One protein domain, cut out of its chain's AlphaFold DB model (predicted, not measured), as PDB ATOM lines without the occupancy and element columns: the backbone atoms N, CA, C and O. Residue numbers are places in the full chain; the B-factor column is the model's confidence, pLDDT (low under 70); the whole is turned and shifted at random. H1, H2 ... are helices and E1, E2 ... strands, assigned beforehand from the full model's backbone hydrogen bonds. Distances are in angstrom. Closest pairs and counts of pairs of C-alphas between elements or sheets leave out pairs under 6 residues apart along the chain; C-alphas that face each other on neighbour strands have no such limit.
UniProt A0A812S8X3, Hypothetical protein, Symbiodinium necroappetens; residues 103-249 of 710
ATOM      1  N   ARG A 103     -32.092  -7.981  -8.787       86.31
ATOM      2  CA  ARG A 103     -31.650  -7.679 -10.149       86.31
ATOM      3  C   ARG A 103     -32.166  -6.303 -10.562       86.31
ATOM      4  O   ARG A 103     -33.374  -6.081 -10.622       86.31
ATOM      5  N   SER A 104     -31.243  -5.417 -10.905       91.06
ATOM      6  CA  SER A 104     -31.551  -4.022 -11.192       91.06
ATOM      7  C   SER A 104     -32.370  -3.857 -12.466       91.06
ATOM      8  O   SER A 104     -32.093  -4.459 -13.509       91.06
ATOM      9  N   ARG A 105     -33.378  -2.990 -12.393       90.94
ATOM     10  CA  ARG A 105     -34.190  -2.576 -13.530       90.94
ATOM     11  C   ARG A 105     -33.601  -1.313 -14.141       90.94
ATOM     12  O   ARG A 105     -33.541  -0.267 -13.492       90.94
ATOM     13  N   ALA A 106     -33.224  -1.407 -15.412       90.38
ATOM     14  CA  ALA A 106     -32.805  -0.245 -16.173       90.38
ATOM     15  C   ALA A 106     -34.003   0.688 -16.418       90.38
ATOM     16  O   ALA A 106     -35.071   0.241 -16.853       90.38
ATOM     17  N   ILE A 107     -33.838   1.971 -16.098       90.69
ATOM     18  CA  ILE A 107     -34.825   3.030 -16.330       90.69
ATOM     19  C   ILE A 107     -34.264   4.067 -17.314       90.69
ATOM     20  O   ILE A 107     -33.041   4.162 -17.451       90.69
ATOM     21  N   PRO A 108     -35.129   4.831 -18.006       84.19
ATOM     22  CA  PRO A 108     -34.678   5.833 -18.964       84.19
ATOM     23  C   PRO A 108     -33.758   6.894 -18.345       84.19
ATOM     24  O   PRO A 108     -33.892   7.259 -17.171       84.19
ATOM     25  N   PHE A 109     -32.843   7.386 -19.172       78.44
ATOM     26  CA  PHE A 109     -32.003   8.557 -18.942       78.44
ATOM     27  C   PHE A 109     -31.960   9.331 -20.267       78.44
ATOM     28  O   PHE A 109     -31.702   8.733 -21.313       78.44
ATOM     29  N   GLY A 110     -32.321  10.616 -20.250       72.50
ATOM     30  CA  GLY A 110     -32.647  11.356 -21.472       72.50
ATOM     31  C   GLY A 110     -33.828  10.738 -22.242       72.50
ATOM     32  O   GLY A 110     -34.798  10.264 -21.646       72.50
ATOM     33  N   GLN A 111     -33.741  10.723 -23.577       64.06
ATOM     34  CA  GLN A 111     -34.752  10.119 -24.463       64.06
ATOM     35  C   GLN A 111     -34.463   8.651 -24.828       64.06
ATOM     36  O   GLN A 111     -35.192   8.055 -25.626       64.06
ATOM     37  N   GLU A 112     -33.427   8.043 -24.244       66.69
ATOM     38  CA  GLU A 112     -33.022   6.681 -24.578       66.69
ATOM     39  C   GLU A 112     -33.964   5.644 -23.948       66.69
ATOM     40  O   GLU A 112     -34.228   5.651 -22.742       66.69
ATOM     41  N   VAL A 113     -34.429   4.686 -24.757       73.75
ATOM     42  CA  VAL A 113     -35.025   3.451 -24.232       73.75
ATOM     43  C   VAL A 113     -33.892   2.616 -23.627       73.75
ATOM     44  O   VAL A 113     -33.011   2.177 -24.370       73.75
ATOM     45  N   PRO A 114     -33.885   2.375 -22.305       71.62
ATOM     46  CA  PRO A 114     -32.728   1.800 -21.640       71.62
ATOM     47  C   PRO A 114     -32.524   0.331 -22.053       71.62
ATOM     48  O   PRO A 114     -33.493  -0.440 -22.060       71.62
ATOM     49  N   PRO A 115     -31.284  -0.104 -22.355       80.56
ATOM     50  CA  PRO A 115     -30.996  -1.522 -22.543       80.56
ATOM     51  C   PRO A 115     -31.185  -2.287 -21.228       80.56
ATOM     52  O   PRO A 115     -31.115  -1.711 -20.142       80.56
ATOM     53  N   SER A 116     -31.416  -3.604 -21.297       87.19
ATOM     54  CA  SER A 116     -31.514  -4.410 -20.076       87.19
ATOM     55  C   SER A 116     -30.208  -4.355 -19.291       87.19
ATOM     56  O   SER A 116     -29.132  -4.441 -19.884       87.19
ATOM     57  N   PHE A 117     -30.317  -4.297 -17.963       89.62
ATOM     58  CA  PHE A 117     -29.147  -4.342 -17.098       89.62
ATOM     59  C   PHE A 117     -28.338  -5.631 -17.358       89.62
ATOM     60  O   PHE A 117     -28.950  -6.713 -17.439       89.62
ATOM     61  N   PRO A 118     -27.001  -5.539 -17.521       89.25
ATOM     62  CA  PRO A 118     -26.178  -6.667 -17.929       89.25
ATOM     63  C   PRO A 118     -26.295  -7.836 -16.952       89.25
ATOM     64  O   PRO A 118     -26.356  -7.656 -15.739       89.25
ATOM     65  N   SER A 119     -26.328  -9.055 -17.485       85.88
ATOM     66  CA  SER A 119     -26.255 -10.281 -16.679       85.88
ATOM     67  C   SER A 119     -24.821 -10.724 -16.394       85.88
ATOM     68  O   SER A 119     -24.625 -11.688 -15.664       85.88
ATOM     69  N   THR A 120     -23.832 -10.065 -16.998       86.50
ATOM     70  CA  THR A 120     -22.407 -10.382 -16.879       86.50
ATOM     71  C   THR A 120     -21.596  -9.103 -17.031       86.50
ATOM     72  O   THR A 120     -21.866  -8.335 -17.955       86.50
ATOM     73  N   PHE A 121     -20.585  -8.914 -16.189       88.00
ATOM     74  CA  PHE A 121     -19.632  -7.808 -16.270       88.00
ATOM     75  C   PHE A 121     -18.209  -8.337 -16.444       88.00
ATOM     76  O   PHE A 121     -17.873  -9.414 -15.945       88.00
ATOM     77  N   ARG A 122     -17.345  -7.575 -17.124       85.06
ATOM     78  CA  ARG A 122     -15.945  -7.960 -17.366       85.06
ATOM     79  C   ARG A 122     -15.023  -6.772 -17.180       85.06
ATOM     80  O   ARG A 122     -15.292  -5.705 -17.711       85.06
ATOM     81  N   ASP A 123     -13.938  -6.975 -16.431       86.31
ATOM     82  CA  ASP A 123     -12.876  -5.977 -16.243       86.31
ATOM     83  C   ASP A 123     -13.398  -4.567 -15.888       86.31
ATOM     84  O   ASP A 123     -12.873  -3.553 -16.347       86.31
ATOM     85  N   HIS A 124     -14.477  -4.511 -15.112       90.50
ATOM     86  CA  HIS A 124     -15.224  -3.297 -14.807       90.50
ATOM     87  C   HIS A 124     -14.620  -2.564 -13.595       90.50
ATOM     88  O   HIS A 124     -13.692  -3.053 -12.947       90.50
ATOM     89  N   ALA A 125     -15.146  -1.385 -13.268       92.81
ATOM     90  CA  ALA A 125     -14.783  -0.636 -12.065       92.81
ATOM     91  C   ALA A 125     -16.025  -0.133 -11.322       92.81
ATOM     92  O   ALA A 125     -17.065   0.092 -11.938       92.81
ATOM     93  N   LEU A 126     -15.908   0.040 -10.004       93.88
ATOM     94  CA  LEU A 126     -16.980   0.507  -9.121       93.88
ATOM     95  C   LEU A 126     -16.552   1.793  -8.413       93.88
ATOM     96  O   LEU A 126     -15.383   1.944  -8.066       93.88
ATOM     97  N   ALA A 127     -17.512   2.676  -8.151       94.25
ATOM     98  CA  ALA A 127     -17.368   3.817  -7.250       94.25
ATOM     99  C   ALA A 127     -18.704   4.120  -6.554       94.25
ATOM    100  O   ALA A 127     -19.765   3.751  -7.060       94.25
ATOM    101  N   ILE A 128     -18.659   4.804  -5.408       89.56
ATOM    102  CA  ILE A 128     -19.852   5.289  -4.702       89.56
ATOM    103  C   ILE A 128     -19.805   6.814  -4.619       89.56
ATOM    104  O   ILE A 128     -18.870   7.379  -4.060       89.56
ATOM    105  N   LEU A 129     -20.836   7.472  -5.150       83.44
ATOM    106  CA  LEU A 129     -21.013   8.923  -5.101       83.44
ATOM    107  C   LEU A 129     -21.912   9.326  -3.933       83.44
ATOM    108  O   LEU A 129     -22.894   8.649  -3.613       83.44
ATOM    109  N   GLY A 130     -21.574  10.443  -3.281       72.94
ATOM    110  CA  GLY A 130     -22.389  11.018  -2.204       72.94
ATOM    111  C   GLY A 130     -22.670  10.050  -1.047       72.94
ATOM    112  O   GLY A 130     -23.672  10.194  -0.348       72.94
ATOM    113  N   GLY A 131     -21.828   9.025  -0.880       76.44
ATOM    114  CA  GLY A 131     -21.944   8.016   0.168       76.44
ATOM    115  C   GLY A 131     -22.958   6.891  -0.071       76.44
ATOM    116  O   GLY A 131     -23.033   5.992   0.760       76.44
ATOM    117  N   TRP A 132     -23.725   6.878  -1.165       80.94
ATOM    118  CA  TRP A 132     -24.706   5.803  -1.411       80.94
ATOM    119  C   TRP A 132     -24.861   5.402  -2.878       80.94
ATOM    120  O   TRP A 132     -25.256   4.275  -3.171       80.94
ATOM    121  N   GLN A 133     -24.598   6.318  -3.807       89.44
ATOM    122  CA  GLN A 133     -24.956   6.134  -5.200       89.44
ATOM    123  C   GLN A 133     -23.890   5.307  -5.914       89.44
ATOM    124  O   GLN A 133     -22.831   5.815  -6.277       89.44
ATOM    125  N   LEU A 134     -24.177   4.023  -6.116       92.69
ATOM    126  CA  LEU A 134     -23.291   3.118  -6.837       92.69
ATOM    127  C   LEU A 134     -23.169   3.530  -8.315       92.69
ATOM    128  O   LEU A 134     -24.162   3.841  -8.978       92.69
ATOM    129  N   VAL A 135     -21.946   3.488  -8.839       95.62
ATOM    130  CA  VAL A 135     -21.636   3.651 -10.259       95.62
ATOM    131  C   VAL A 135     -20.748   2.500 -10.709       95.62
ATOM    132  O   VAL A 135     -19.748   2.192 -10.061       95.62
ATOM    133  N   ILE A 136     -21.108   1.883 -11.832       95.19
ATOM    134  CA  ILE A 136     -20.328   0.838 -12.490       95.19
ATOM    135  C   ILE A 136     -19.839   1.374 -13.834       95.19
ATOM    136  O   ILE A 136     -20.641   1.741 -14.693       95.19
ATOM    137  N   ALA A 137     -18.524   1.377 -14.030       95.00
ATOM    138  CA  ALA A 137     -17.908   1.586 -15.332       95.00
ATOM    139  C   ALA A 137     -17.585   0.226 -15.957       95.00
ATOM    140  O   ALA A 137     -16.574  -0.394 -15.625       95.00
ATOM    141  N   ASP A 138     -18.446  -0.237 -16.860       93.31
ATOM    142  CA  ASP A 138     -18.262  -1.479 -17.609       93.31
ATOM    143  C   ASP A 138     -17.911  -1.157 -19.054       93.31
ATOM    144  O   ASP A 138     -18.708  -1.274 -19.980       93.31
ATOM    145  N   VAL A 139     -16.690  -0.663 -19.209       92.38
ATOM    146  CA  VAL A 139     -16.178  -0.078 -20.452       92.38
ATOM    147  C   VAL A 139     -15.191  -1.002 -21.159       92.38
ATOM    148  O   VAL A 139     -14.455  -0.573 -22.044       92.38
ATOM    149  N   SER A 140     -15.178  -2.278 -20.773       90.12
ATOM    150  CA  SER A 140     -14.420  -3.317 -21.456       90.12
ATOM    151  C   SER A 140     -14.977  -3.540 -22.864       90.12
ATOM    152  O   SER A 140     -16.199  -3.629 -23.008       90.12
ATOM    153  N   PRO A 141     -14.113  -3.748 -23.878       87.38
ATOM    154  CA  PRO A 141     -14.553  -4.298 -25.154       87.38
ATOM    155  C   PRO A 141     -15.319  -5.607 -24.946       87.38
ATOM    156  O   PRO A 141     -14.928  -6.421 -24.092       87.38
ATOM    157  N   ASP A 142     -16.382  -5.791 -25.728       83.81
ATOM    158  CA  ASP A 142     -17.241  -6.982 -25.727       83.81
ATOM    159  C   ASP A 142     -18.031  -7.194 -24.415       83.81
ATOM    160  O   ASP A 142     -18.398  -8.324 -24.075       83.81
ATOM    161  N   SER A 143     -18.268  -6.117 -23.658       87.81
ATOM    162  CA  SER A 143     -19.109  -6.095 -22.449       87.81
ATOM    163  C   SER A 143     -20.313  -5.158 -22.648       87.81
ATOM    164  O   SER A 143     -20.802  -5.029 -23.770       87.81
ATOM    165  N   SER A 144     -20.844  -4.507 -21.602       88.06
ATOM    166  CA  SER A 144     -21.947  -3.544 -21.785       88.06
ATOM    167  C   SER A 144     -21.528  -2.193 -22.376       88.06
ATOM    168  O   SER A 144     -22.397  -1.437 -22.812       88.06
ATOM    169  N   GLU A 145     -20.222  -1.905 -22.408       91.56
ATOM    170  CA  GLU A 145     -19.621  -0.704 -23.009       91.56
ATOM    171  C   GLU A 145     -20.276   0.596 -22.515       91.56
ATOM    172  O   GLU A 145     -20.585   1.511 -23.282       91.56
ATOM    173  N   ALA A 146     -20.551   0.655 -21.212       91.75
ATOM    174  CA  ALA A 146     -21.423   1.661 -20.631       91.75
ATOM    175  C   ALA A 146     -21.021   2.079 -19.213       91.75
ATOM    176  O   ALA A 146     -20.357   1.348 -18.472       91.75
ATOM    177  N   ILE A 147     -21.495   3.265 -18.827       94.12
ATOM    178  CA  ILE A 147     -21.511   3.712 -17.434       94.12
ATOM    179  C   ILE A 147     -22.924   3.527 -16.883       94.12
ATOM    180  O   ILE A 147     -23.882   4.108 -17.400       94.12
ATOM    181  N   TRP A 148     -23.044   2.727 -15.828       93.81
ATOM    182  CA  TRP A 148     -24.296   2.441 -15.139       93.81
ATOM    183  C   TRP A 148     -24.328   3.167 -13.801       93.81
ATOM    184  O   TRP A 148     -23.515   2.890 -12.921       93.81
ATOM    185  N   ARG A 149     -25.281   4.081 -13.636       93.69
ATOM    186  CA  ARG A 149     -25.468   4.861 -12.411       93.69
ATOM    187  C   ARG A 149     -26.752   4.440 -11.721       93.69
ATOM    188  O   ARG A 149     -27.835   4.517 -12.301       93.69
ATOM    189  N   PHE A 150     -26.642   4.001 -10.478       92.50
ATOM    190  CA  PHE A 150     -27.801   3.612  -9.690       92.50
ATOM    191  C   PHE A 150     -28.541   4.849  -9.195       92.50
ATOM    192  O   PHE A 150     -27.945   5.890  -8.929       92.50
ATOM    193  N   VAL A 151     -29.862   4.751  -9.099       88.88
ATOM    194  CA  VAL A 151     -30.724   5.863  -8.657       88.88
ATOM    195  C   VAL A 151     -31.540   5.504  -7.419       88.88
ATOM    196  O   VAL A 151     -32.456   6.228  -7.035       88.88
ATOM    197  N   ALA A 152     -31.231   4.365  -6.806       81.25
ATOM    198  CA  ALA A 152     -31.840   3.912  -5.571       81.25
ATOM    199  C   ALA A 152     -30.784   3.209  -4.691       81.25
ATOM    200  O   ALA A 152     -29.938   2.487  -5.228       81.25
ATOM    201  N   PRO A 153     -30.794   3.434  -3.364       81.31
ATOM    202  CA  PRO A 153     -29.791   2.893  -2.438       81.31
ATOM    203  C   PRO A 153     -29.900   1.376  -2.222       81.31
ATOM    204  O   PRO A 153     -28.955   0.743  -1.759       81.31
ATOM    205  N   ASP A 154     -31.037   0.785  -2.581       82.75
ATOM    206  CA  ASP A 154     -31.288  -0.660  -2.633       82.75
ATOM    207  C   ASP A 154     -30.770  -1.321  -3.926       82.75
ATOM    208  O   ASP A 154     -30.905  -2.529  -4.105       82.75
ATOM    209  N   ALA A 155     -30.174  -0.536  -4.828       86.62
ATOM    210  CA  ALA A 155     -29.712  -0.955  -6.142       86.62
ATOM    211  C   ALA A 155     -30.809  -1.529  -7.077       86.62
ATOM    212  O   ALA A 155     -30.493  -2.155  -8.093       86.62
ATOM    213  N   GLU A 156     -32.098  -1.279  -6.808       89.50
ATOM    214  CA  GLU A 156     -33.203  -1.809  -7.625       89.50
ATOM    215  C   GLU A 156     -33.345  -1.108  -8.981       89.50
ATOM    216  O   GLU A 156     -33.843  -1.696  -9.944       89.50
ATOM    217  N   ARG A 157     -32.917   0.155  -9.081       91.50
ATOM    218  CA  ARG A 157     -33.059   0.980 -10.289       91.50
ATOM    219  C   ARG A 157     -31.728   1.568 -10.729       91.50
ATOM    220  O   ARG A 157     -30.975   2.108  -9.916       91.50
ATOM    221  N   VAL A 158     -31.483   1.521 -12.036       93.25
ATOM    222  CA  VAL A 158     -30.217   1.939 -12.647       93.25
ATOM    223  C   VAL A 158     -30.443   2.639 -13.984       93.25
ATOM    224  O   VAL A 158     -31.382   2.325 -14.711       93.25
ATOM    225  N   GLN A 159     -29.581   3.594 -14.309       92.69
ATOM    226  CA  GLN A 159     -29.562   4.332 -15.566       92.69
ATOM    227  C   GLN A 159     -28.270   4.044 -16.323       92.69
ATOM    228  O   GLN A 159     -27.200   3.964 -15.722       92.69
ATOM    229  N   ARG A 160     -28.366   3.945 -17.649       91.12
ATOM    230  CA  ARG A 160     -27.206   4.000 -18.538       91.12
ATOM    231  C   ARG A 160     -26.926   5.466 -18.854       91.12
ATOM    232  O   ARG A 160     -27.725   6.092 -19.537       91.12
ATOM    233  N   VAL A 161     -25.827   6.006 -18.336       89.31
ATOM    234  CA  VAL A 161     -25.514   7.446 -18.436       89.31
ATOM    235  C   VAL A 161     -24.395   7.756 -19.430       89.31
ATOM    236  O   VAL A 161     -24.327   8.867 -19.940       89.31
ATOM    237  N   GLY A 162     -23.566   6.766 -19.767       87.88
ATOM    238  CA  GLY A 162     -22.512   6.878 -20.779       87.88
ATOM    239  C   GLY A 162     -22.414   5.617 -21.637       87.88
ATOM    240  O   GLY A 162     -22.863   4.546 -21.219       87.88
ATOM    241  N   GLY A 163     -21.820   5.737 -22.826       80.75
ATOM    242  CA  GLY A 163     -21.645   4.629 -23.778       80.75
ATOM    243  C   GLY A 163     -22.520   4.693 -25.030       80.75
ATOM    244  O   GLY A 163     -22.551   3.732 -25.799       80.75
ATOM    245  N   GLY A 164     -23.274   5.771 -25.257       74.62
ATOM    246  CA  GLY A 164     -24.060   5.897 -26.484       74.62
ATOM    247  C   GLY A 164     -23.213   6.291 -27.695       74.62
ATOM    248  O   GLY A 164     -21.983   6.380 -27.647       74.62
ATOM    249  N   ARG A 165     -23.885   6.448 -28.834       65.25
ATOM    250  CA  ARG A 165     -23.230   6.625 -30.129       65.25
ATOM    251  C   ARG A 165     -23.037   8.115 -30.403       65.25
ATOM    252  O   ARG A 165     -23.964   8.894 -30.230       65.25
ATOM    253  N   ALA A 166     -21.844   8.508 -30.844       57.59
ATOM    254  CA  ALA A 166     -21.501   9.919 -31.048       57.59
ATOM    255  C   ALA A 166     -22.341  10.631 -32.132       57.59
ATOM    256  O   ALA A 166     -22.345  11.856 -32.190       57.59
ATOM    257  N   ASP A 167     -23.030   9.878 -32.995       58.12
ATOM    258  CA  ASP A 167     -23.896  10.358 -34.077       58.12
ATOM    259  C   ASP A 167     -25.383  10.473 -33.686       58.12
ATOM    260  O   ASP A 167     -26.177  10.936 -34.503       58.12
ATOM    261  N   ASP A 168     -25.773  10.074 -32.469       53.75
ATOM    262  CA  ASP A 168     -27.164  10.084 -32.006       53.75
ATOM    263  C   ASP A 168     -27.300  10.807 -30.648       53.75
ATOM    264  O   ASP A 168     -27.104  10.192 -29.597       53.75
ATOM    265  N   PRO A 169     -27.664  12.104 -30.647       55.22
ATOM    266  CA  PRO A 169     -27.790  12.904 -29.429       55.22
ATOM    267  C   PRO A 169     -29.008  12.532 -28.567       55.22
ATOM    268  O   PRO A 169     -29.174  13.089 -27.488       55.22
ATOM    269  N   SER A 170     -29.869  11.608 -29.014       54.09
ATOM    270  CA  SER A 170     -30.992  11.093 -28.212       54.09
ATOM    271  C   SER A 170     -30.592   9.962 -27.250       54.09
ATOM    272  O   SER A 170     -31.440   9.437 -26.526       54.09
ATOM    273  N   ARG A 171     -29.305   9.586 -27.234       60.97
ATOM    274  CA  ARG A 171     -28.723   8.515 -26.413       60.97
ATOM    275  C   ARG A 171     -27.706   9.056 -25.405       60.97
ATOM    276  O   ARG A 171     -27.265  10.195 -25.511       60.97
ATOM    277  N   ALA A 172     -27.299   8.211 -24.458       58.28
ATOM    278  CA  ALA A 172     -26.207   8.470 -23.524       58.28
ATOM    279  C   ALA A 172     -24.943   8.992 -24.236       58.28
ATOM    280  O   ALA A 172     -24.631   8.585 -25.356       58.28
ATOM    281  N   ALA A 173     -24.168   9.857 -23.584       69.06
ATOM    282  CA  ALA A 173     -23.001  10.458 -24.223       69.06
ATOM    283  C   ALA A 173     -21.920   9.405 -24.577       69.06
ATOM    284  O   ALA A 173     -21.757   8.398 -23.869       69.06
ATOM    285  N   PRO A 174     -21.170   9.598 -25.680       77.56
ATOM    286  CA  PRO A 174     -20.073   8.709 -26.048       77.56
ATOM    287  C   PRO A 174     -18.933   8.778 -25.025       77.56
ATOM    288  O   PRO A 174     -18.638   9.827 -24.448       77.56
ATOM    289  N   LEU A 175     -18.236   7.657 -24.827       82.88
ATOM    290  CA  LEU A 175     -17.092   7.588 -23.917       82.88
ATOM    291  C   LEU A 175     -15.873   8.247 -24.568       82.88
ATOM    292  O   LEU A 175     -15.165   7.617 -25.353       82.88
ATOM    293  N   GLY A 176     -15.605   9.510 -24.224       75.50
ATOM    294  CA  GLY A 176     -14.474  10.275 -24.772       75.50
ATOM    295  C   GLY A 176     -13.101   9.625 -24.548       75.50
ATOM    296  O   GLY A 176     -12.175   9.861 -25.319       75.50
ATOM    297  N   PHE A 177     -12.988   8.760 -23.538       79.50
ATOM    298  CA  PHE A 177     -11.782   8.000 -23.210       79.50
ATOM    299  C   PHE A 177     -11.667   6.647 -23.941       79.50
ATOM    300  O   PHE A 177     -10.638   5.979 -23.827       79.50
ATOM    301  N   GLY A 178     -12.685   6.228 -24.696       84.94
ATOM    302  CA  GLY A 178     -12.710   4.946 -25.408       84.94
ATOM    303  C   GLY A 178     -12.865   3.709 -24.508       84.94
ATOM    304  O   GLY A 178     -12.964   3.803 -23.288       84.94
ATOM    305  N   LEU A 179     -12.898   2.522 -25.115       89.75
ATOM    306  CA  LEU A 179     -13.049   1.254 -24.388       89.75
ATOM    307  C   LEU A 179     -11.729   0.806 -23.750       89.75
ATOM    308  O   LEU A 179     -10.653   1.005 -24.315       89.75
ATOM    309  N   ARG A 180     -11.817   0.193 -22.566       89.88
ATOM    310  CA  ARG A 180     -10.676  -0.258 -21.760       89.88
ATOM    311  C   ARG A 180     -11.092  -1.249 -20.672       89.88
ATOM    312  O   ARG A 180     -12.164  -1.154 -20.088       89.88
ATOM    313  N   ARG A 181     -10.193  -2.174 -20.368       88.25
ATOM    314  CA  ARG A 181     -10.277  -3.177 -19.306       88.25
ATOM    315  C   ARG A 181      -9.626  -2.653 -18.028       88.25
ATOM    316  O   ARG A 181      -8.623  -1.939 -18.076       88.25
ATOM    317  N   SER A 182     -10.192  -3.033 -16.890       87.25
ATOM    318  CA  SER A 182      -9.688  -2.814 -15.533       87.25
ATOM    319  C   SER A 182      -9.281  -1.369 -15.187       87.25
ATOM    320  O   SER A 182      -8.266  -1.184 -14.492       87.25
ATOM    321  N   PRO A 183     -10.042  -0.329 -15.596       91.19
ATOM    322  CA  PRO A 183      -9.763   1.027 -15.136       91.19
ATOM    323  C   PRO A 183      -9.901   1.127 -13.608       91.19
ATOM    324  O   PRO A 183     -10.399   0.217 -12.932       91.19
ATOM    325  N   LYS A 184      -9.432   2.230 -13.026       90.75
ATOM    326  CA  LYS A 184      -9.790   2.602 -11.650       90.75
ATOM    327  C   LYS A 184     -10.795   3.736 -11.699       90.75
ATOM    328  O   LYS A 184     -10.616   4.671 -12.473       90.75
ATOM    329  N   LEU A 185     -11.847   3.618 -10.899       93.56
ATOM    330  CA  LEU A 185     -12.904   4.609 -10.791       93.56
ATOM    331  C   LEU A 185     -12.874   5.159  -9.366       93.56
ATOM    332  O   LEU A 185     -12.978   4.389  -8.417       93.56
ATOM    333  N   LEU A 186     -12.675   6.465  -9.220       92.00
ATOM    334  CA  LEU A 186     -12.534   7.137  -7.926       92.00
ATOM    335  C   LEU A 186     -13.607   8.220  -7.818       92.00
ATOM    336  O   LEU A 186     -13.806   8.974  -8.767       92.00
ATOM    337  N   ALA A 187     -14.298   8.305  -6.685       88.81
ATOM    338  CA  ALA A 187     -15.362   9.284  -6.466       88.81
ATOM    339  C   ALA A 187     -14.878  10.456  -5.611       88.81
ATOM    340  O   ALA A 187     -14.140  10.249  -4.650       88.81
ATOM    341  N   THR A 188     -15.338  11.666  -5.936       80.38
ATOM    342  CA  THR A 188     -15.164  12.855  -5.092       80.38
ATOM    343  C   THR A 188     -16.357  13.041  -4.149       80.38
ATOM    344  O   THR A 188     -17.465  12.561  -4.418       80.38
ATOM    345  N   SER A 189     -16.182  13.812  -3.074       71.06
ATOM    346  CA  SER A 189     -17.275  14.178  -2.161       71.06
ATOM    347  C   SER A 189     -18.392  14.988  -2.832       71.06
ATOM    348  O   SER A 189     -19.540  14.931  -2.396       71.06
ATOM    349  N   THR A 190     -18.091  15.695  -3.926       67.75
ATOM    350  CA  THR A 190     -19.038  16.522  -4.695       67.75
ATOM    351  C   THR A 190     -19.669  15.781  -5.879       67.75
ATOM    352  O   THR A 190     -20.063  16.420  -6.852       67.75
ATOM    353  N   ALA A 191     -19.736  14.447  -5.829       71.31
ATOM    354  CA  ALA A 191     -20.317  13.590  -6.872       71.31
ATOM    355  C   ALA A 191     -19.606  13.628  -8.247       71.31
ATOM    356  O   ALA A 191     -20.205  13.291  -9.269       71.31
ATOM    357  N   GLY A 192     -18.314  13.966  -8.273       80.69
ATOM    358  CA  GLY A 192     -17.456  13.788  -9.445       80.69
ATOM    359  C   GLY A 192     -16.838  12.388  -9.503       80.69
ATOM    360  O   GLY A 192     -16.656  11.733  -8.478       80.69
ATOM    361  N   LEU A 193     -16.475  11.937 -10.703       88.50
ATOM    362  CA  LEU A 193     -15.793  10.666 -10.945       88.50
ATOM    363  C   LEU A 193     -14.475  10.886 -11.679       88.50
ATOM    364  O   LEU A 193     -14.441  11.530 -12.723       88.50
ATOM    365  N   PHE A 194     -13.403  10.282 -11.184       90.75
ATOM    366  CA  PHE A 194     -12.161  10.108 -11.922       90.75
ATOM    367  C   PHE A 194     -12.073   8.695 -12.479       90.75
ATOM    368  O   PHE A 194     -12.278   7.725 -11.755       90.75
ATOM    369  N   LEU A 195     -11.706   8.586 -13.752       91.62
ATOM    370  CA  LEU A 195     -11.296   7.342 -14.381       91.62
ATOM    371  C   LEU A 195      -9.793   7.415 -14.610       91.62
ATOM    372  O   LEU A 195      -9.292   8.355 -15.222       91.62
ATOM    373  N   VAL A 196      -9.076   6.424 -14.101       89.06
ATOM    374  CA  VAL A 196      -7.615   6.388 -14.101       89.06
ATOM    375  C   VAL A 196      -7.183   5.119 -14.827       89.06
ATOM    376  O   VAL A 196      -7.460   4.007 -14.371       89.06
ATOM    377  N   GLY A 197      -6.495   5.293 -15.957       85.62
ATOM    378  CA  GLY A 197      -5.782   4.238 -16.674       85.62
ATOM    379  C   GLY A 197      -6.683   3.114 -17.186       85.62
ATOM    380  O   GLY A 197      -7.835   3.349 -17.556       85.62
ATOM    381  N   GLY A 198      -6.139   1.897 -17.236       86.56
ATOM    382  CA  GLY A 198      -6.762   0.698 -17.804       86.56
ATOM    383  C   GLY A 198      -5.919   0.123 -18.945       86.56
ATOM    384  O   GLY A 198      -4.818   0.598 -19.213       86.56
ATOM    385  N   HIS A 199      -6.430  -0.883 -19.654       84.31
ATOM    386  CA  HIS A 199      -5.697  -1.512 -20.758       84.31
ATOM    387  C   HIS A 199      -6.597  -2.186 -21.804       84.31
ATOM    388  O   HIS A 199      -7.787  -2.366 -21.597       84.31
ATOM    389  N   LEU A 200      -6.029  -2.603 -22.933       86.38
ATOM    390  CA  LEU A 200      -6.667  -3.438 -23.961       86.38
ATOM    391  C   LEU A 200      -5.951  -4.785 -24.157       86.38
ATOM    392  O   LEU A 200      -6.224  -5.489 -25.123       86.38
ATOM    393  N   CYS A 201      -5.059  -5.151 -23.234       79.25
ATOM    394  CA  CYS A 201      -4.358  -6.440 -23.234       79.25
ATOM    395  C   CYS A 201      -5.313  -7.633 -23.293       79.25
ATOM    396  O   CYS A 201      -6.371  -7.606 -22.650       79.25
ATOM    397  N   THR A 202      -4.899  -8.699 -23.978       77.12
ATOM    398  CA  THR A 202      -5.631  -9.971 -23.953       77.12
ATOM    399  C   THR A 202      -5.185 -10.859 -22.780       77.12
ATOM    400  O   THR A 202      -4.023 -10.804 -22.360       77.12
ATOM    401  N   PRO A 203      -6.085 -11.678 -22.200       67.50
ATOM    402  CA  PRO A 203      -5.721 -12.585 -21.113       67.50
ATOM    403  C   PRO A 203      -4.599 -13.554 -21.523       67.50
ATOM    404  O   PRO A 203      -4.729 -14.278 -22.507       67.50
ATOM    405  N   GLY A 204      -3.509 -13.594 -20.748       62.25
ATOM    406  CA  GLY A 204      -2.358 -14.477 -20.990       62.25
ATOM    407  C   GLY A 204      -1.199 -13.848 -21.777       62.25
ATOM    408  O   GLY A 204      -0.157 -14.488 -21.935       62.25
ATOM    409  N   GLU A 205      -1.330 -12.598 -22.230       68.06
ATOM    410  CA  GLU A 205      -0.205 -11.829 -22.773       68.06
ATOM    411  C   GLU A 205       0.836 -11.538 -21.681       68.06
ATOM    412  O   GLU A 205       0.573 -10.800 -20.737       68.06
ATOM    413  N   ARG A 206       2.048 -12.094 -21.824       58.06
ATOM    414  CA  ARG A 206       3.164 -11.849 -20.883       58.06
ATOM    415  C   ARG A 206       3.697 -10.416 -20.926       58.06
ATOM    416  O   ARG A 206       4.213  -9.923 -19.929       58.06
ATOM    417  N   LEU A 207       3.601  -9.762 -22.083       65.69
ATOM    418  CA  LEU A 207       4.070  -8.398 -22.317       65.69
ATOM    419  C   LEU A 207       2.969  -7.632 -23.047       65.69
ATOM    420  O   LEU A 207       2.772  -7.836 -24.244       65.69
ATOM    421  N   CYS A 208       2.257  -6.763 -22.333       67.75
ATOM    422  CA  CYS A 208       1.224  -5.929 -22.930       67.75
ATOM    423  C   CYS A 208       1.673  -4.473 -23.070       67.75
ATOM    424  O   CYS A 208       2.056  -3.827 -22.097       67.75
ATOM    425  N   SER A 209       1.570  -3.942 -24.289       66.00
ATOM    426  CA  SER A 209       1.839  -2.534 -24.603       66.00
ATOM    427  C   SER A 209       0.571  -1.688 -24.755       66.00
ATOM    428  O   SER A 209       0.656  -0.467 -24.780       66.00
ATOM    429  N   ALA A 210      -0.610  -2.304 -24.853       76.38
ATOM    430  CA  ALA A 210      -1.884  -1.608 -25.018       76.38
ATOM    431  C   ALA A 210      -2.436  -1.130 -23.665       76.38
ATOM    432  O   ALA A 210      -3.508  -1.549 -23.235       76.38
ATOM    433  N   VAL A 211      -1.673  -0.298 -22.959       76.56
ATOM    434  CA  VAL A 211      -1.988   0.145 -21.599       76.56
ATOM    435  C   VAL A 211      -2.135   1.670 -21.565       76.56
ATOM    436  O   VAL A 211      -1.372   2.401 -22.200       76.56
ATOM    437  N   PHE A 212      -3.136   2.142 -20.825       78.50
ATOM    438  CA  PHE A 212      -3.498   3.547 -20.695       78.50
ATOM    439  C   PHE A 212      -2.994   4.130 -19.374       78.50
ATOM    440  O   PHE A 212      -3.156   3.541 -18.306       78.50
ATOM    441  N   ASN A 213      -2.425   5.328 -19.442       75.12
ATOM    442  CA  ASN A 213      -1.905   6.088 -18.306       75.12
ATOM    443  C   ASN A 213      -2.501   7.506 -18.260       75.12
ATOM    444  O   ASN A 213      -1.833   8.455 -17.858       75.12
ATOM    445  N   ASP A 214      -3.752   7.643 -18.696       74.94
ATOM    446  CA  ASP A 214      -4.514   8.882 -18.806       74.94
ATOM    447  C   ASP A 214      -5.580   9.016 -17.700       74.94
ATOM    448  O   ASP A 214      -6.304   8.070 -17.386       74.94
ATOM    449  N   VAL A 215      -5.709  10.216 -17.122       82.00
ATOM    450  CA  VAL A 215      -6.761  10.518 -16.135       82.00
ATOM    451  C   VAL A 215      -7.878  11.204 -16.890       82.00
ATOM    452  O   VAL A 215      -7.641  12.175 -17.611       82.00
ATOM    453  N   TRP A 216      -9.100  10.764 -16.641       83.06
ATOM    454  CA  TRP A 216     -10.324  11.412 -17.071       83.06
ATOM    455  C   TRP A 216     -11.168  11.789 -15.868       83.06
ATOM    456  O   TRP A 216     -11.105  11.144 -14.826       83.06
ATOM    457  N   PHE A 217     -11.964  12.838 -16.015       83.69
ATOM    458  CA  PHE A 217     -12.866  13.314 -14.978       83.69
ATOM    459  C   PHE A 217     -14.253  13.564 -15.549       83.69
ATOM    460  O   PHE A 217     -14.379  14.137 -16.632       83.69
ATOM    461  N   SER A 218     -15.266  13.195 -14.784       81.06
ATOM    462  CA  SER A 218     -16.671  13.434 -15.060       81.06
ATOM    463  C   SER A 218     -17.299  14.188 -13.881       81.06
ATOM    464  O   SER A 218     -17.307  13.660 -12.768       81.06
ATOM    465  N   PRO A 219     -17.802  15.420 -14.082       76.50
ATOM    466  CA  PRO A 219     -18.447  16.196 -13.020       76.50
ATOM    467  C   PRO A 219     -19.903  15.780 -12.757       76.50
ATOM    468  O   PRO A 219     -20.490  16.218 -11.776       76.50
ATOM    469  N   ASP A 220     -20.497  14.976 -13.636       75.12
ATOM    470  CA  ASP A 220     -21.934  14.695 -13.699       75.12
ATOM    471  C   ASP A 220     -22.263  13.221 -13.429       75.12
ATOM    472  O   ASP A 220     -23.237  12.664 -13.943       75.12
ATOM    473  N   GLY A 221     -21.441  12.563 -12.611       77.00
ATOM    474  CA  GLY A 221     -21.653  11.175 -12.212       77.00
ATOM    475  C   GLY A 221     -21.552  10.172 -13.365       77.00
ATOM    476  O   GLY A 221     -22.202   9.128 -13.318       77.00
ATOM    477  N   GLY A 222     -20.743  10.474 -14.381       82.38
ATOM    478  CA  GLY A 222     -20.303   9.529 -15.404       82.38
ATOM    479  C   GLY A 222     -20.931   9.706 -16.783       82.38
ATOM    480  O   GLY A 222     -20.676   8.858 -17.641       82.38
ATOM    481  N   ALA A 223     -21.722  10.760 -17.006       82.94
ATOM    482  CA  ALA A 223     -22.322  11.021 -18.311       82.94
ATOM    483  C   ALA A 223     -21.287  11.625 -19.270       82.94
ATOM    484  O   ALA A 223     -21.003  11.035 -20.312       82.94
ATOM    485  N   HIS A 224     -20.628  12.719 -18.886       78.75
ATOM    486  CA  HIS A 224     -19.612  13.379 -19.710       78.75
ATOM    487  C   HIS A 224     -18.216  13.251 -19.104       78.75
ATOM    488  O   HIS A 224     -18.032  13.373 -17.895       78.75
ATOM    489  N   TRP A 225     -17.210  13.019 -19.954       78.56
ATOM    490  CA  TRP A 225     -15.834  12.744 -19.537       78.56
ATOM    491  C   TRP A 225     -14.827  13.669 -20.213       78.56
ATOM    492  O   TRP A 225     -14.822  13.829 -21.432       78.56
ATOM    493  N   HIS A 226     -13.909  14.209 -19.414       74.31
ATOM    494  CA  HIS A 226     -12.884  15.154 -19.847       74.31
ATOM    495  C   HIS A 226     -11.491  14.642 -19.493       74.31
ATOM    496  O   HIS A 226     -11.231  14.297 -18.338       74.31
ATOM    497  N   CYS A 227     -10.580  14.632 -20.463       77.06
ATOM    498  CA  CYS A 227      -9.191  14.247 -20.227       77.06
ATOM    499  C   CYS A 227      -8.519  15.285 -19.317       77.06
ATOM    500  O   CYS A 227      -8.592  16.485 -19.578       77.06
ATOM    501  N   LYS A 228      -7.882  14.833 -18.235       72.56
ATOM    502  CA  LYS A 228      -7.103  15.662 -17.301       72.56
ATOM    503  C   LYS A 228      -5.610  15.547 -17.537       72.56
ATOM    504  O   LYS A 228      -4.896  16.530 -17.404       72.56
ATOM    505  N   THR A 229      -5.148  14.366 -17.918       66.94
ATOM    506  CA  THR A 229      -3.812  14.181 -18.475       66.94
ATOM    507  C   THR A 229      -3.815  12.964 -19.380       66.94
ATOM    508  O   THR A 229      -4.537  12.005 -19.121       66.94
ATOM    509  N   LYS A 230      -2.987  12.992 -20.427       66.44
ATOM    510  CA  LYS A 230      -2.752  11.845 -21.313       66.44
ATOM    511  C   LYS A 230      -1.654  10.907 -20.791       66.44
ATOM    512  O   LYS A 230      -1.446   9.862 -21.391       66.44
ATOM    513  N   SER A 231      -0.933  11.300 -19.735       69.75
ATOM    514  CA  SER A 231       0.133  10.515 -19.101       69.75
ATOM    515  C   SER A 231       0.390  10.985 -17.663       69.75
ATOM    516  O   SER A 231       0.491  12.186 -17.411       69.75
ATOM    517  N   TYR A 232       0.549  10.061 -16.713       67.81
ATOM    518  CA  TYR A 232       0.923  10.391 -15.324       67.81
ATOM    519  C   TYR A 232       2.411  10.719 -15.130       67.81
ATOM    520  O   TYR A 232       2.789  11.191 -14.060       67.81
ATOM    521  N   ALA A 233       3.266  10.474 -16.129       58.47
ATOM    522  CA  ALA A 233       4.709  10.709 -16.031       58.47
ATOM    523  C   ALA A 233       5.082  12.185 -16.286       58.47
ATOM    524  O   ALA A 233       4.578  12.800 -17.225       58.47
ATOM    525  N   ALA A 234       5.990  12.744 -15.476       49.44
ATOM    526  CA  ALA A 234       6.461  14.131 -15.564       49.44
ATOM    527  C   ALA A 234       7.887  14.230 -16.152       49.44
ATOM    528  O   ALA A 234       8.776  13.504 -15.720       49.44
ATOM    529  N   GLY A 235       8.158  15.194 -17.043       50.34
ATOM    530  CA  GLY A 235       9.527  15.681 -17.316       50.34
ATOM    531  C   GLY A 235      10.422  14.850 -18.261       50.34
ATOM    532  O   GLY A 235       9.940  14.176 -19.167       50.34
ATOM    533  N   TRP A 236      11.753  14.968 -18.086       39.75
ATOM    534  CA  TRP A 236      12.819  14.410 -18.959       39.75
ATOM    535  C   TRP A 236      12.857  12.869 -19.030       39.75
ATOM    536  O   TRP A 236      13.556  12.322 -19.882       39.75
ATOM    537  N   ASP A 237      12.050  12.176 -18.224       48.16
ATOM    538  CA  ASP A 237      11.759  10.746 -18.384       48.16
ATOM    539  C   ASP A 237      10.824  10.451 -19.572       48.16
ATOM    540  O   ASP A 237      10.661   9.294 -19.955       48.16
ATOM    541  N   MET A 238      10.253  11.474 -20.228       41.56
ATOM    542  CA  MET A 238       9.401  11.302 -21.410       41.56
ATOM    543  C   MET A 238      10.087  10.513 -22.533       41.56
ATOM    544  O   MET A 238       9.431   9.693 -23.151       41.56
ATOM    545  N   ILE A 239      11.390  10.667 -22.799       39.12
ATOM    546  CA  ILE A 239      12.036   9.973 -23.938       39.12
ATOM    547  C   ILE A 239      12.297   8.478 -23.651       39.12
ATOM    548  O   ILE A 239      12.360   7.681 -24.585       39.12
ATOM    549  N   GLN A 240      12.377   8.071 -22.380       42.81
ATOM    550  CA  GLN A 240      12.482   6.658 -21.980       42.81
ATOM    551  C   GLN A 240      11.091   6.026 -21.745       42.81
ATOM    552  O   GLN A 240      10.901   4.846 -22.027       42.81
ATOM    553  N   LEU A 241      10.097   6.813 -21.309       43.84
ATOM    554  CA  LEU A 241       8.730   6.361 -20.998       43.84
ATOM    555  C   LEU A 241       7.721   6.496 -22.153       43.84
ATOM    556  O   LEU A 241       6.686   5.837 -22.117       43.84
ATOM    557  N   LEU A 242       8.002   7.280 -23.205       40.19
ATOM    558  CA  LEU A 242       7.131   7.424 -24.391       40.19
ATOM    559  C   LEU A 242       6.893   6.100 -25.139       40.19
ATOM    560  O   LEU A 242       5.953   6.012 -25.920       40.19
ATOM    561  N   ASN A 243       7.711   5.075 -24.877       41.56
ATOM    562  CA  ASN A 243       7.575   3.740 -25.462       41.56
ATOM    563  C   ASN A 243       7.119   2.658 -24.446       41.56
ATOM    564  O   ASN A 243       7.103   1.482 -24.806       41.56
ATOM    565  N   TRP A 244       6.826   3.000 -23.179       52.12
ATOM    566  CA  TRP A 244       6.771   2.020 -22.076       52.12
ATOM    567  C   TRP A 244       5.586   2.265 -21.111       52.12
ATOM    568  O   TRP A 244       5.607   3.157 -20.267       52.12
ATOM    569  N   HIS A 245       4.544   1.426 -21.216       54.97
ATOM    570  CA  HIS A 245       3.179   1.653 -20.703       54.97
ATOM    571  C   HIS A 245       2.819   0.989 -19.342       54.97
ATOM    572  O   HIS A 245       1.693   0.555 -19.136       54.97
ATOM    573  N   GLY A 246       3.736   0.852 -18.385       55.19
ATOM    574  CA  GLY A 246       3.563  -0.110 -17.272       55.19
ATOM    575  C   GLY A 246       2.511   0.193 -16.185       55.19
ATOM    576  O   GLY A 246       1.977  -0.728 -15.570       55.19
ATOM    577  N   VAL A 247       2.158   1.464 -15.944       61.78
ATOM    578  CA  VAL A 247       1.347   1.876 -14.765       61.78
ATOM    579  C   VAL A 247      -0.180   1.834 -15.004       61.78
ATOM    580  O   VAL A 247      -0.952   2.284 -14.170       61.78
ATOM    581  N   GLY A 248      -0.662   1.271 -16.117       65.81
ATOM    582  CA  GLY A 248      -2.110   1.123 -16.374       65.81
ATOM    583  C   GLY A 248      -2.670  -0.291 -16.181       65.81
ATOM    584  O   GLY A 248      -3.862  -0.511 -16.396       65.81
ATOM    585  N   ILE A 249      -1.844  -1.246 -15.749       73.06
ATOM    586  CA  ILE A 249      -2.247  -2.621 -15.423       73.06
ATOM    587  C   ILE A 249      -1.715  -3.005 -14.035       73.06
ATOM    588  O   ILE A 249      -0.662  -2.527 -13.627       73.06
TER     589      ILE A 249
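What this domain is: This is residues 103 to 249 of the 710 residues of the protein "Hypothetical protein" of Symbiodinium necroappetens (UniProt A0A812S8X3). With little regular structure, two four-stranded sheets make a sandwich only partly face to face, closest at E1 and E5, while residues 234 to 240, of which 235 to 240 belong to H1, stick out. The printed part has 147 residues, 52 in named elements, mostly strand: antiparallel meanders E1 E2 E3 E4 and E5 E6 E7 E8, each strand pairing with the one before, then H1. It is compact, radius of gyration of the C-alphas 15.9 A, spanning 48 by 34 by 31 A.

Where its parts are: E5 is residues 184 to 187, E6 193 to 199, E7 211 to 218, 20.9 A long, and E8 226 to 229. E1 is 125 to 129, from C-alpha (-14.783, -0.636, -12.065), E2 133 to 138, E3 146 to 150, E4 157 to 162. H1, 235 to 241, ends at C-alpha (8.730, 6.361, -20.998).

How they stand to each other: N 195 of E6 and O 216 of E7 are 2.8 A apart, within hydrogen-bond range. The closest C-alphas of E1 and E5, Ala 125 and Leu 185, are 5.7 A apart. H1 has 1 of 3 O i to N i+4 pairs and 3 of 4 O i to N i+3 pairs within range.

The domain as a whole: The printed part has no cut. Links E4 to E5 and E6 to E7 are long. Residues 229 to 248 are among those with pLDDT under 70.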